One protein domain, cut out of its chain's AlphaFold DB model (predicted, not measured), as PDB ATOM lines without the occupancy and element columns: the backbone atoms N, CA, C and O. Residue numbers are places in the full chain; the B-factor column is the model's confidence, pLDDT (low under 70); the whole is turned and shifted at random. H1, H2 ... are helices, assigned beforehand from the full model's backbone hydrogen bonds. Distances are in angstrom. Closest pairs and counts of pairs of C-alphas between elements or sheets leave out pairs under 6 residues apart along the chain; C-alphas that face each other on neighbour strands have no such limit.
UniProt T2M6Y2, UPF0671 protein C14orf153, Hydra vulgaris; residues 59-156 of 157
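AT A GLANCE: This is residues 59 to 156 of the 157 residues of the protein "UPF0671 protein C14orf153" of Hydra vulgaris (UniProt T2M6Y2). A long, narrow rod made of two limbs: the long helix H1 is one limb, and H2 and H3, joined end to end at a corner, fold back beside it as the other. H3 packs on H1 with its residues 132 to 146, the loop of residues 98 to 105 sticks out at the end where the chain turns back, and residues 151 to 156 stick out at the opposite end of the rod. The printed part has 98 residues with three named helices, in the order H1, H2, H3, and no named strand; the class is all helix. The whole is extended, with a radius of gyration of the C-alphas of 21.8 A, and the C-alphas span 78 by 22 by 19 A.

HOW THE PARTS SIT: H1, residues 59 to 97, touches H3, residues 122 to 154, with 11 pairs of C-alphas within 8 A. The closest C-alphas are those of Glu 60 and Val 146, 6.0 A apart. H1 touches H3 with residues 59 to 74 alone, and H3 touches H1 with residues 132 to 146 alone. The lines of H1 and H3 stand at a shallow tilt of 24 degrees, opposite ways. Farther along, H1 only just touches H2, residues 106 to 120, with 3 pairs of C-alphas within 8 A. The closest C-alphas are those of Phe 92 and Phe 113, 7.2 A apart; H1 touches H2 with residues 85 to 92 alone, and H2 touches H1 with residues 113 to 117 alone. H1 and H2 run opposite ways at a steep tilt of 51 degrees. H2 and H3 meet only through their link. In H1, H2 and H3, every pair of backbone O of residue i and N of residue i+4 is within hydrogen-bond range.

IN THESE COORDINATES: H1 runs from Leu 59, C-alpha at (-52.694, -11.251, 114.602), to Lys 97, C-alpha at (-24.579, -2.340, 66.712), a length of 56.2 A. H2 runs from Ala 106 to Glu 120 and is 21.3 A long. H3 runs from Lys 122 to Asn 154, whose C-alpha is at (-67.990, -13.152, 115.302), over 47.5 A.

THE WHOLE: The two C-alphas farthest apart are those of Pro 100 and Lys 156, at 77.7 A, while those of Leu 59 and Lys 156, the first and last printed, are 18.1 A apart. Without the stretches that stand free, residues 98 to 105 and residues 151 to 156, of which 151 to 154 belong to H3, the body spans 61 by 20 by 17 A. The printed part has no cut. The link from H1 to H2 is short, with 8 residues, and that from H2 to H3 is tight, with 1 residue. The mean pLDDT of the printed part is 89.1; residues 98 to 107 and residues 155 to 156 are under 70.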
ATOM      1  N   LEU A  59     -53.073 -10.225 115.572       94.50
ATOM      2  CA  LEU A  59     -52.694 -11.251 114.602       94.50
ATOM      3  C   LEU A  59     -52.693 -10.698 113.171       94.50
ATOM      4  O   LEU A  59     -51.755 -10.945 112.413       94.50
ATOM      5  N   GLU A  60     -53.706  -9.910 112.815       94.75
ATOM      6  CA  GLU A  60     -53.766  -9.225 111.523       94.75
ATOM      7  C   GLU A  60     -52.680  -8.148 111.410       94.75
ATOM      8  O   GLU A  60     -51.984  -8.065 110.399       94.75
ATOM      9  N   THR A  61     -52.432  -7.392 112.484       94.38
ATOM     10  CA  THR A  61     -51.317  -6.434 112.553       94.38
ATOM     11  C   THR A  61     -49.974  -7.123 112.302       94.38
ATOM     12  O   THR A  61     -49.122  -6.612 111.568       94.38
ATOM     13  N   PHE A  62     -49.764  -8.296 112.900       95.25
ATOM     14  CA  PHE A  62     -48.575  -9.110 112.674       95.25
ATOM     15  C   PHE A  62     -48.490  -9.594 111.223       95.25
ATOM     16  O   PHE A  62     -47.431  -9.489 110.602       95.25
ATOM     17  N   HIS A  63     -49.601 -10.057 110.648       95.62
ATOM     18  CA  HIS A  63     -49.661 -10.470 109.247       95.62
ATOM     19  C   HIS A  63     -49.348  -9.317 108.287       95.62
ATOM     20  O   HIS A  63     -48.544  -9.495 107.374       95.62
ATOM     21  N   HIS A  64     -49.873  -8.114 108.527       94.19
ATOM     22  CA  HIS A  64     -49.574  -6.913 107.734       94.19
ATOM     23  C   HIS A  64     -48.083  -6.569 107.777       94.19
ATOM     24  O   HIS A  64     -47.463  -6.314 106.740       94.19
ATOM     25  N   LYS A  65     -47.469  -6.629 108.966       92.31
ATOM     26  CA  LYS A  65     -46.018  -6.438 109.130       92.31
ATOM     27  C   LYS A  65     -45.221  -7.502 108.379       92.31
ATOM     28  O   LYS A  65     -44.251  -7.165 107.703       92.31
ATOM     29  N   GLN A  66     -45.638  -8.764 108.454       95.00
ATOM     30  CA  GLN A  66     -44.976  -9.857 107.747       95.00
ATOM     31  C   GLN A  66     -45.049  -9.671 106.227       95.00
ATOM     32  O   GLN A  66     -44.011  -9.695 105.569       95.00
ATOM     33  N   ARG A  67     -46.238  -9.395 105.677       94.75
ATOM     34  CA  ARG A  67     -46.407  -9.132 104.241       94.75
ATOM     35  C   ARG A  67     -45.612  -7.905 103.784       94.75
ATOM     36  O   ARG A  67     -45.038  -7.918 102.700       94.75
ATOM     37  N   THR A  68     -45.530  -6.867 104.617       92.88
ATOM     38  CA  THR A  68     -44.680  -5.694 104.351       92.88
ATOM     39  C   THR A  68     -43.208  -6.099 104.261       92.88
ATOM     40  O   THR A  68     -42.536  -5.737 103.306       92.88
ATOM     41  N   ASN A  69     -42.701  -6.903 105.199       91.31
ATOM     42  CA  ASN A  69     -41.317  -7.385 105.153       91.31
ATOM     43  C   ASN A  69     -41.035  -8.250 103.915       91.31
ATOM     44  O   ASN A  69     -39.959  -8.148 103.324       91.31
ATOM     45  N   ASP A  70     -41.989  -9.093 103.520       94.25
ATOM     46  CA  ASP A  70     -41.870  -9.932 102.326       94.25
ATOM     47  C   ASP A  70     -41.878  -9.086 101.041       94.25
ATOM     48  O   ASP A  70     -41.067  -9.342 100.150       94.25
ATOM     49  N   TYR A  71     -42.696  -8.026 100.983       93.44
ATOM     50  CA  TYR A  71     -42.638  -7.014  99.923       93.44
ATOM     51  C   TYR A  71     -41.253  -6.360  99.841       93.44
ATOM     52  O   TYR A  71     -40.680  -6.315  98.760       93.44
ATOM     53  N   ILE A  72     -40.690  -5.899 100.967       90.56
ATOM     54  CA  ILE A  72     -39.375  -5.227 100.995       90.56
ATOM     55  C   ILE A  72     -38.294  -6.142 100.427       90.56
ATOM     56  O   ILE A  72     -37.479  -5.732  99.606       90.56
ATOM     57  N   TRP A  73     -38.290  -7.398 100.867       95.19
ATOM     58  CA  TRP A  73     -37.359  -8.400 100.367       95.19
ATOM     59  C   TRP A  73     -37.516  -8.627  98.856       95.19
ATOM     60  O   TRP A  73     -36.514  -8.681  98.143       95.19
ATOM     61  N   ASN A  74     -38.757  -8.721  98.374       95.94
ATOM     62  CA  ASN A  74     -39.059  -8.920  96.962       95.94
ATOM     63  C   ASN A  74     -38.637  -7.722  96.096       95.94
ATOM     64  O   ASN A  74     -37.996  -7.902  95.064       95.94
ATOM     65  N   ASP A  75     -38.966  -6.509  96.538       94.06
ATOM     66  CA  ASP A  75     -38.623  -5.254  95.868       94.06
ATOM     67  C   ASP A  75     -37.109  -5.100  95.700       94.06
ATOM     68  O   ASP A  75     -36.630  -4.853  94.596       94.06
ATOM     69  N   MET A  76     -36.340  -5.325  96.768       93.19
ATOM     70  CA  MET A  76     -34.880  -5.219  96.710       93.19
ATOM     71  C   MET A  76     -34.256  -6.239  95.758       93.19
ATOM     72  O   MET A  76     -33.323  -5.898  95.035       93.19
ATOM     73  N   PHE A  77     -34.761  -7.479  95.744       95.88
ATOM     74  CA  PHE A  77     -34.275  -8.490  94.808       95.88
ATOM     75  C   PHE A  77     -34.480  -8.034  93.360       95.88
ATOM     76  O   PHE A  77     -33.525  -8.014  92.586       95.88
ATOM     77  N   TRP A  78     -35.705  -7.624  93.012       96.25
ATOM     78  CA  TRP A  78     -36.032  -7.210  91.648       96.25
ATOM     79  C   TRP A  78     -35.358  -5.904  91.241       96.25
ATOM     80  O   TRP A  78     -34.973  -5.769  90.088       96.25
ATOM     81  N   ARG A  79     -35.126  -4.976  92.172       95.62
ATOM     82  CA  ARG A  79     -34.363  -3.750  91.911       95.62
ATOM     83  C   ARG A  79     -32.931  -4.050  91.466       95.62
ATOM     84  O   ARG A  79     -32.496  -3.586  90.415       95.62
ATOM     85  N   GLU A  80     -32.204  -4.851  92.244       93.12
ATOM     86  CA  GLU A  80     -30.818  -5.212  91.913       93.12
ATOM     87  C   GLU A  80     -30.744  -6.101  90.666       93.12
ATOM     88  O   GLU A  80     -29.865  -5.931  89.817       93.12
ATOM     89  N   HIS A  81     -31.700  -7.020  90.521       95.12
ATOM     90  CA  HIS A  81     -31.813  -7.873  89.344       95.12
ATOM     91  C   HIS A  81     -32.051  -7.063  88.066       95.12
ATOM     92  O   HIS A  81     -31.285  -7.206  87.111       95.12
ATOM     93  N   ASN A  82     -33.037  -6.160  88.064       95.81
ATOM     94  CA  ASN A  82     -33.368  -5.324  86.913       95.81
ATOM     95  C   ASN A  82     -32.195  -4.417  86.537       95.81
ATOM     96  O   ASN A  82     -31.862  -4.297  85.358       95.81
ATOM     97  N   LYS A  83     -31.506  -3.837  87.526       95.56
ATOM     98  CA  LYS A  83     -30.290  -3.048  87.294       95.56
ATOM     99  C   LYS A  83     -29.228  -3.853  86.541       95.56
ATOM    100  O   LYS A  83     -28.685  -3.370  85.548       95.56
ATOM    101  N   LYS A  84     -28.946  -5.085  86.983       95.19
ATOM    102  CA  LYS A  84     -28.005  -5.988  86.301       95.19
ATOM    103  C   LYS A  84     -28.491  -6.340  84.892       95.19
ATOM    104  O   LYS A  84     -27.720  -6.243  83.940       95.19
ATOM    105  N   PHE A  85     -29.768  -6.688  84.755       95.62
ATOM    106  CA  PHE A  85     -30.386  -7.042  83.482       95.62
ATOM    107  C   PHE A  85     -30.255  -5.923  82.441       95.62
ATOM    108  O   PHE A  85     -29.769  -6.165  81.336       95.62
ATOM    109  N   PHE A  86     -30.645  -4.691  82.781       94.25
ATOM    110  CA  PHE A  86     -30.584  -3.564  81.848       94.25
ATOM    111  C   PHE A  86     -29.149  -3.184  81.483       94.25
ATOM    112  O   PHE A  86     -28.886  -2.835  80.330       94.25
ATOM    113  N   HIS A  87     -28.216  -3.300  82.428       95.25
ATOM    114  CA  HIS A  87     -26.793  -3.088  82.168       95.25
ATOM    115  C   HIS A  87     -26.239  -4.095  81.155       95.25
ATOM    116  O   HIS A  87     -25.635  -3.709  80.155       95.25
ATOM    117  N   GLU A  88     -26.478  -5.388  81.372       95.06
ATOM    118  CA  GLU A  88     -25.989  -6.443  80.475       95.06
ATOM    119  C   GLU A  88     -26.680  -6.409  79.112       95.06
ATOM    120  O   GLU A  88     -26.018  -6.550  78.082       95.06
ATOM    121  N   LYS A  89     -27.985  -6.117  79.084       93.00
ATOM    122  CA  LYS A  89     -28.732  -5.909  77.840       93.00
ATOM    123  C   LYS A  89     -28.159  -4.748  77.028       93.00
ATOM    124  O   LYS A  89     -28.013  -4.869  75.815       93.00
ATOM    125  N   SER A  90     -27.814  -3.636  77.679       91.69
ATOM    126  CA  SER A  90     -27.236  -2.468  77.001       91.69
ATOM    127  C   SER A  90     -25.882  -2.805  76.375       91.69
ATOM    128  O   SER A  90     -25.685  -2.551  75.190       91.69
ATOM    129  N   LYS A  91     -25.000  -3.494  77.114       91.56
ATOM    130  CA  LYS A  91     -23.709  -3.978  76.589       91.56
ATOM    131  C   LYS A  91     -23.863  -4.922  75.397       91.56
ATOM    132  O   LYS A  91     -23.100  -4.840  74.433       91.56
ATOM    133  N   PHE A  92     -24.844  -5.821  75.460       90.00
ATOM    134  CA  PHE A  92     -25.142  -6.734  74.361       90.00
ATOM    135  C   PHE A  92     -25.551  -5.963  73.099       90.00
ATOM    136  O   PHE A  92     -25.008  -6.204  72.024       90.00
ATOM    137  N   LEU A  93     -26.443  -4.978  73.241       86.94
ATOM    138  CA  LEU A  93     -26.891  -4.138  72.128       86.94
ATOM    139  C   LEU A  93     -25.774  -3.254  71.554       86.94
ATOM    140  O   LEU A  93     -25.739  -3.049  70.344       86.94
ATOM    141  N   GLU A  94     -24.864  -2.738  72.381       86.50
ATOM    142  CA  GLU A  94     -23.694  -1.979  71.914       86.50
ATOM    143  C   GLU A  94     -22.760  -2.841  71.063       86.50
ATOM    144  O   GLU A  94     -22.359  -2.426  69.978       86.50
ATOM    145  N   THR A  95     -22.479  -4.065  71.518       82.69
ATOM    146  CA  THR A  95     -21.659  -5.038  70.774       82.69
ATOM    147  C   THR A  95     -22.320  -5.447  69.457       82.69
ATOM    148  O   THR A  95     -21.642  -5.710  68.474       82.69
ATOM    149  N   PHE A  96     -23.649  -5.504  69.424       76.38
ATOM    150  CA  PHE A  96     -24.396  -5.884  68.229       76.38
ATOM    151  C   PHE A  96     -24.419  -4.771  67.174       76.38
ATOM    152  O   PHE A  96     -24.244  -5.024  65.987       76.38
ATOM    153  N   LYS A  97     -24.573  -3.512  67.605       72.69
ATOM    154  CA  LYS A  97     -24.579  -2.340  66.712       72.69
ATOM    155  C   LYS A  97     -23.244  -2.104  66.001       72.69
ATOM    156  O   LYS A  97     -23.236  -1.441  64.969       72.69
ATOM    157  N   SER A  98     -22.130  -2.599  66.539       64.75
ATOM    158  CA  SER A  98     -20.808  -2.464  65.920       64.75
ATOM    159  C   SER A  98     -20.515  -3.513  64.836       64.75
ATOM    160  O   SER A  98     -19.456  -3.440  64.214       64.75
ATOM    161  N   ILE A  99     -21.433  -4.455  64.569       64.25
ATOM    162  CA  ILE A  99     -21.277  -5.502  63.546       64.25
ATOM    163  C   ILE A  99     -21.940  -5.041  62.225       64.25
ATOM    164  O   ILE A  99     -23.166  -4.911  62.183       64.25
ATOM    165  N   PRO A 100     -21.178  -4.812  61.132       54.75
ATOM    166  CA  PRO A 100     -21.673  -4.152  59.912       54.75
ATOM    167  C   PRO A 100     -22.780  -4.889  59.133       54.75
ATOM    168  O   PRO A 100     -23.517  -4.250  58.391       54.75
ATOM    169  N   GLU A 101     -22.915  -6.212  59.287       59.00
ATOM    170  CA  GLU A 101     -23.863  -7.058  58.527       59.00
ATOM    171  C   GLU A 101     -25.174  -7.364  59.273       59.00
ATOM    172  O   GLU A 101     -26.044  -8.074  58.778       59.00
ATOM    173  N   SER A 102     -25.352  -6.823  60.475       58.75
ATOM    174  CA  SER A 102     -26.358  -7.279  61.438       58.75
ATOM    175  C   SER A 102     -27.810  -6.825  61.168       58.75
ATOM    176  O   SER A 102     -28.666  -6.893  62.055       58.75
ATOM    177  N   GLY A 103     -28.094  -6.323  59.966       55.97
ATOM    178  CA  GLY A 103     -29.268  -5.505  59.655       55.97
ATOM    179  C   GLY A 103     -30.645  -6.161  59.798       55.97
ATOM    180  O   GLY A 103     -31.616  -5.414  59.858       55.97
ATOM    181  N   ASN A 104     -30.767  -7.493  59.886       56.88
ATOM    182  CA  ASN A 104     -32.073  -8.141  59.687       56.88
ATOM    183  C   ASN A 104     -32.640  -8.995  60.841       56.88
ATOM    184  O   ASN A 104     -33.853  -9.146  60.858       56.88
ATOM    185  N   ASP A 105     -31.880  -9.422  61.863       65.12
ATOM    186  CA  ASP A 105     -32.424 -10.304  62.928       65.12
ATOM    187  C   ASP A 105     -32.100  -9.837  64.366       65.12
ATOM    188  O   ASP A 105     -31.540 -10.556  65.203       65.12
ATOM    189  N   ALA A 106     -32.482  -8.598  64.695       67.12
ATOM    190  CA  ALA A 106     -32.363  -8.066  66.059       67.12
ATOM    191  C   ALA A 106     -33.182  -8.876  67.091       67.12
ATOM    192  O   ALA A 106     -32.795  -8.971  68.257       67.12
ATOM    193  N   SER A 107     -34.301  -9.471  66.659       67.75
ATOM    194  CA  SER A 107     -35.164 -10.316  67.495       67.75
ATOM    195  C   SER A 107     -34.470 -11.620  67.897       67.75
ATOM    196  O   SER A 107     -34.372 -11.927  69.089       67.75
ATOM    197  N   ASP A 108     -33.916 -12.350  66.927       72.62
ATOM    198  CA  ASP A 108     -33.257 -13.635  67.179       72.62
ATOM    199  C   ASP A 108     -32.010 -13.450  68.036       72.62
ATOM    200  O   ASP A 108     -31.764 -14.203  68.979       72.62
ATOM    201  N   SER A 109     -31.280 -12.363  67.813       75.00
ATOM    202  CA  SER A 109     -30.097 -12.032  68.603       75.00
ATOM    203  C   SER A 109     -30.447 -11.666  70.048       75.00
ATOM    204  O   SER A 109     -29.773 -12.092  70.987       75.00
ATOM    205  N   LEU A 110     -31.550 -10.943  70.268       85.25
ATOM    206  CA  LEU A 110     -32.021 -10.651  71.619       85.25
ATOM    207  C   LEU A 110     -32.502 -11.923  72.341       85.25
ATOM    208  O   LEU A 110     -32.322 -12.039  73.555       85.25
ATOM    209  N   SER A 111     -33.043 -12.904  71.611       87.56
ATOM    210  CA  SER A 111     -33.399 -14.213  72.174       87.56
ATOM    211  C   SER A 111     -32.175 -14.964  72.722       87.56
ATOM    212  O   SER A 111     -32.245 -15.540  73.813       87.56
ATOM    213  N   VAL A 112     -31.026 -14.874  72.036       88.81
ATOM    214  CA  VAL A 112     -29.747 -15.448  72.488       88.81
ATOM    215  C   VAL A 112     -29.288 -14.784  73.784       88.81
ATOM    216  O   VAL A 112     -28.916 -15.484  74.730       88.81
ATOM    217  N   PHE A 113     -29.372 -13.452  73.868       92.12
ATOM    218  CA  PHE A 113     -29.102 -12.725  75.112       92.12
ATOM    219  C   PHE A 113     -30.009 -13.201  76.251       92.12
ATOM    220  O   PHE A 113     -29.510 -13.534  77.324       92.12
ATOM    221  N   TYR A 114     -31.324 -13.274  76.021       93.25
ATOM    222  CA  TYR A 114     -32.276 -13.701  77.046       93.25
ATOM    223  C   TYR A 114     -31.974 -15.104  77.560       93.25
ATOM    224  O   TYR A 114     -31.919 -15.310  78.772       93.25
ATOM    225  N   LYS A 115     -31.737 -16.059  76.656       94.69
ATOM    226  CA  LYS A 115     -31.386 -17.430  77.029       94.69
ATOM    227  C   LYS A 115     -30.124 -17.460  77.888       94.69
ATOM    228  O   LYS A 115     -30.153 -18.016  78.984       94.69
ATOM    229  N   LYS A 116     -29.054 -16.801  77.436       95.19
ATOM    230  CA  LYS A 116     -27.780 -16.739  78.161       95.19
ATOM    231  C   LYS A 116     -27.941 -16.109  79.545       95.19
ATOM    232  O   LYS A 116     -27.502 -16.683  80.538       95.19
ATOM    233  N   PHE A 117     -28.630 -14.972  79.629       95.31
ATOM    234  CA  PHE A 117     -28.888 -14.292  80.896       95.31
ATOM    235  C   PHE A 117     -29.671 -15.184  81.869       95.31
ATOM    236  O   PHE A 117     -29.383 -15.215  83.066       95.31
ATOM    237  N   LEU A 118     -30.661 -15.934  81.375       94.56
ATOM    238  CA  LEU A 118     -31.430 -16.859  82.204       94.56
ATOM    239  C   LEU A 118     -30.580 -18.030  82.707       94.56
ATOM    240  O   LEU A 118     -30.663 -18.371  83.887       94.56
ATOM    241  N   GLU A 119     -29.750 -18.616  81.847       96.56
ATOM    242  CA  GLU A 119     -28.857 -19.724  82.197       96.56
ATOM    243  C   GLU A 119     -27.819 -19.308  83.249       96.56
ATOM    244  O   GLU A 119     -27.673 -19.981  84.272       96.56
ATOM    245  N   GLU A 120     -27.168 -18.157  83.065       96.31
ATOM    246  CA  GLU A 120     -26.156 -17.630  83.992       96.31
ATOM    247  C   GLU A 120     -26.730 -17.292  85.374       96.31
ATOM    248  O   GLU A 120     -26.043 -17.403  86.391       96.31
ATOM    249  N   ASN A 121     -28.005 -16.902  85.433       95.12
ATOM    250  CA  ASN A 121     -28.675 -16.523  86.675       95.12
ATOM    251  C   ASN A 121     -29.598 -17.630  87.222       95.12
ATOM    252  O   ASN A 121     -30.287 -17.409  88.218       95.12
ATOM    253  N   LYS A 122     -29.588 -18.842  86.648       95.75
ATOM    254  CA  LYS A 122     -30.477 -19.950  87.045       95.75
ATOM    255  C   LYS A 122     -30.437 -20.251  88.544       95.75
ATOM    256  O   LYS A 122     -31.466 -20.226  89.212       95.75
ATOM    257  N   ASN A 123     -29.238 -20.443  89.095       95.25
ATOM    258  CA  ASN A 123     -29.059 -20.737  90.521       95.25
ATOM    259  C   ASN A 123     -29.563 -19.604  91.429       95.25
ATOM    260  O   ASN A 123     -29.983 -19.859  92.559       95.25
ATOM    261  N   LEU A 124     -29.495 -18.352  90.963       94.56
ATOM    262  CA  LEU A 124     -30.028 -17.197  91.682       94.56
ATOM    263  C   LEU A 124     -31.563 -17.238  91.688       94.56
ATOM    264  O   LEU A 124     -32.160 -17.081  92.753       94.56
ATOM    265  N   TYR A 125     -32.193 -17.512  90.541       94.19
ATOM    266  CA  TYR A 125     -33.649 -17.655  90.448       94.19
ATOM    267  C   TYR A 125     -34.171 -18.820  91.276       94.19
ATOM    268  O   TYR A 125     -35.170 -18.662  91.968       94.19
ATOM    269  N   ASP A 126     -33.489 -19.963  91.273       96.62
ATOM    270  CA  ASP A 126     -33.906 -21.128  92.056       96.62
ATOM    271  C   ASP A 126     -33.889 -20.825  93.562       96.62
ATOM    272  O   ASP A 126     -34.807 -21.194  94.301       96.62
ATOM    273  N   GLN A 127     -32.869 -20.099  94.033       96.38
ATOM    274  CA  GLN A 127     -32.795 -19.645  95.423       96.38
ATOM    275  C   GLN A 127     -33.886 -18.626  95.754       96.38
ATOM    276  O   GLN A 127     -34.554 -18.766  96.782       96.38
ATOM    277  N   TYR A 128     -34.083 -17.633  94.886       96.81
ATOM    278  CA  TYR A 128     -35.137 -16.637  95.038       96.81
ATOM    279  C   TYR A 128     -36.520 -17.293  95.076       96.81
ATOM    280  O   TYR A 128     -37.255 -17.086  96.037       96.81
ATOM    281  N   ASN A 129     -36.848 -18.143  94.100       97.38
ATOM    282  CA  ASN A 129     -38.141 -18.814  93.990       97.38
ATOM    283  C   ASN A 129     -38.416 -19.681  95.216       97.38
ATOM    284  O   ASN A 129     -39.505 -19.620  95.780       97.38
ATOM    285  N   ARG A 130     -37.423 -20.441  95.694       97.88
ATOM    286  CA  ARG A 130     -37.569 -21.241  96.917       97.88
ATOM    287  C   ARG A 130     -37.928 -20.377  98.129       97.88
ATOM    288  O   ARG A 130     -38.847 -20.719  98.874       97.88
ATOM    289  N   GLU A 131     -37.235 -19.257  98.328       97.56
ATOM    290  CA  GLU A 131     -37.550 -18.330  99.421       97.56
ATOM    291  C   GLU A 131     -38.888 -17.615  99.214       97.56
ATOM    292  O   GLU A 131     -39.634 -17.423 100.176       97.56
ATOM    293  N   TRP A 132     -39.228 -17.277  97.971       97.31
ATOM    294  CA  TRP A 132     -40.504 -16.677  97.605       97.31
ATOM    295  C   TRP A 132     -41.663 -17.609  97.961       97.31
ATOM    296  O   TRP A 132     -42.577 -17.196  98.677       97.31
ATOM    297  N   TYR A 133     -41.598 -18.887  97.574       97.94
ATOM    298  CA  TYR A 133     -42.604 -19.885  97.946       97.94
ATOM    299  C   TYR A 133     -42.701 -20.055  99.460       97.94
ATOM    300  O   TYR A 133     -43.803 -20.059 100.008       97.94
ATOM    301  N   ARG A 134     -41.565 -20.130 100.163       97.88
ATOM    302  CA  ARG A 134     -41.544 -20.262 101.626       97.88
ATOM    303  C   ARG A 134     -42.247 -19.089 102.320       97.88
ATOM    304  O   ARG A 134     -43.031 -19.306 103.244       97.88
ATOM    305  N   ARG A 135     -41.976 -17.855 101.887       97.38
ATOM    306  CA  ARG A 135     -42.599 -16.632 102.424       97.38
ATOM    307  C   ARG A 135     -44.093 -16.571 102.113       97.38
ATOM    308  O   ARG A 135     -44.889 -16.344 103.021       97.38
ATOM    309  N   ASN A 136     -44.484 -16.855 100.870       96.06
ATOM    310  CA  ASN A 136     -45.891 -16.859 100.466       96.06
ATOM    311  C   ASN A 136     -46.694 -17.935 101.199       96.06
ATOM    312  O   ASN A 136     -47.784 -17.651 101.687       96.06
ATOM    313  N   PHE A 137     -46.139 -19.137 101.369       97.94
ATOM    314  CA  PHE A 137     -46.792 -20.191 102.142       97.94
ATOM    315  C   PHE A 137     -46.998 -19.778 103.605       97.94
ATOM    316  O   PHE A 137     -48.082 -19.956 104.158       97.94
ATOM    317  N   TYR A 138     -45.994 -19.155 104.228       97.44
ATOM    318  CA  TYR A 138     -46.137 -18.622 105.583       97.44
ATOM    319  C   TYR A 138     -47.203 -17.517 105.668       97.44
ATOM    320  O   TYR A 138     -48.016 -17.519 106.592       97.44
ATOM    321  N   SER A 139     -47.253 -16.615 104.682       95.50
ATOM    322  CA  SER A 139     -48.295 -15.588 104.580       95.50
ATOM    323  C   SER A 139     -49.693 -16.201 104.457       95.50
ATOM    324  O   SER A 139     -50.592 -15.778 105.178       95.50
ATOM    325  N   LEU A 140     -49.873 -17.240 103.630       97.69
ATOM    326  CA  LEU A 140     -51.140 -17.971 103.503       97.69
ATOM    327  C   LEU A 140     -51.574 -18.597 104.832       97.69
ATOM    328  O   LEU A 140     -52.739 -18.494 105.210       97.69
ATOM    329  N   MET A 141     -50.638 -19.197 105.575       97.62
ATOM    330  CA  MET A 141     -50.928 -19.749 106.902       97.62
ATOM    331  C   MET A 141     -51.377 -18.668 107.894       97.62
ATOM    332  O   MET A 141     -52.285 -18.909 108.688       97.62
ATOM    333  N   LEU A 142     -50.775 -17.476 107.859       96.94
ATOM    334  CA  LEU A 142     -51.210 -16.351 108.692       96.94
ATOM    335  C   LEU A 142     -52.587 -15.829 108.276       96.94
ATOM    336  O   LEU A 142     -53.433 -15.659 109.152       96.94
ATOM    337  N   SER A 143     -52.842 -15.660 106.974       94.94
ATOM    338  CA  SER A 143     -54.164 -15.284 106.452       94.94
ATOM    339  C   SER A 143     -55.247 -16.247 106.937       94.94
ATOM    340  O   SER A 143     -56.296 -15.823 107.412       94.94
ATOM    341  N   PHE A 144     -54.970 -17.552 106.873       97.50
ATOM    342  CA  PHE A 144     -55.884 -18.584 107.351       97.50
ATOM    343  C   PHE A 144     -56.161 -18.459 108.856       97.50
ATOM    344  O   PHE A 144     -57.312 -18.527 109.282       97.50
ATOM    345  N   ARG A 145     -55.129 -18.211 109.672       96.38
ATOM    346  CA  ARG A 145     -55.295 -17.995 111.120       96.38
ATOM    347  C   ARG A 145     -56.102 -16.733 111.437       96.38
ATOM    348  O   ARG A 145     -56.920 -16.777 112.351       96.38
ATOM    349  N   VAL A 146     -55.899 -15.637 110.699       94.69
ATOM    350  CA  VAL A 146     -56.706 -14.408 110.836       94.69
ATOM    351  C   VAL A 146     -58.169 -14.701 110.507       94.69
ATOM    352  O   VAL A 146     -59.048 -14.365 111.296       94.69
ATOM    353  N   ALA A 147     -58.432 -15.393 109.396       94.00
ATOM    354  CA  ALA A 147     -59.786 -15.767 108.995       94.00
ATOM    355  C   ALA A 147     -60.483 -16.630 110.060       94.00
ATOM    356  O   ALA A 147     -61.612 -16.329 110.444       94.00
ATOM    357  N   LEU A 148     -59.797 -17.645 110.600       94.75
ATOM    358  CA  LEU A 148     -60.317 -18.451 111.708       94.75
ATOM    359  C   LEU A 148     -60.598 -17.606 112.955       94.75
ATOM    360  O   LEU A 148     -61.671 -17.727 113.537       94.75
ATOM    361  N   SER A 149     -59.668 -16.734 113.353       91.88
ATOM    362  CA  SER A 149     -59.857 -15.850 114.508       91.88
ATOM    363  C   SER A 149     -61.106 -14.984 114.351       91.88
ATOM    364  O   SER A 149     -61.907 -14.897 115.276       91.88
ATOM    365  N   ASN A 150     -61.306 -14.390 113.173       88.88
ATOM    366  CA  ASN A 150     -62.465 -13.545 112.896       88.88
ATOM    367  C   ASN A 150     -63.776 -14.342 112.937       88.88
ATOM    368  O   ASN A 150     -64.763 -13.855 113.482       88.88
ATOM    369  N   LEU A 151     -63.787 -15.580 112.428       91.12
ATOM    370  CA  LEU A 151     -64.956 -16.462 112.513       91.12
ATOM    371  C   LEU A 151     -65.339 -16.761 113.971       91.12
ATOM    372  O   LEU A 151     -66.502 -16.603 114.331       91.12
ATOM    373  N   PHE A 152     -64.373 -17.124 114.821       88.44
ATOM    374  CA  PHE A 152     -64.633 -17.428 116.236       88.44
ATOM    375  C   PHE A 152     -64.960 -16.193 117.088       88.44
ATOM    376  O   PHE A 152     -65.659 -16.306 118.094       88.44
ATOM    377  N   SER A 153     -64.444 -15.018 116.723       84.06
ATOM    378  CA  SER A 153     -64.804 -13.753 117.372       84.06
ATOM    379  C   SER A 153     -66.228 -13.323 117.018       84.06
ATOM    380  O   SER A 153     -66.959 -12.888 117.902       84.06
ATOM    381  N   ASN A 154     -66.642 -13.497 115.759       73.75
ATOM    382  CA  ASN A 154     -67.990 -13.152 115.302       73.75
ATOM    383  C   ASN A 154     -69.057 -14.157 115.764       73.75
ATOM    384  O   ASN A 154     -70.216 -13.783 115.876       73.75
ATOM    385  N   SER A 155     -68.689 -15.409 116.058       65.44
ATOM    386  CA  SER A 155     -69.618 -16.429 116.570       65.44
ATOM    387  C   SER A 155     -69.902 -16.330 118.077       65.44
ATOM    388  O   SER A 155     -70.612 -17.175 118.613       65.44
ATOM    389  N   LYS A 156     -69.272 -15.382 118.786       57.47
ATOM    390  CA  LYS A 156     -69.478 -15.116 120.225       57.47
ATOM    391  C   LYS A 156     -70.449 -13.953 120.496       57.47
ATOM    392  O   LYS A 156     -70.582 -13.548 121.650       57.47
TER     393      LYS A 156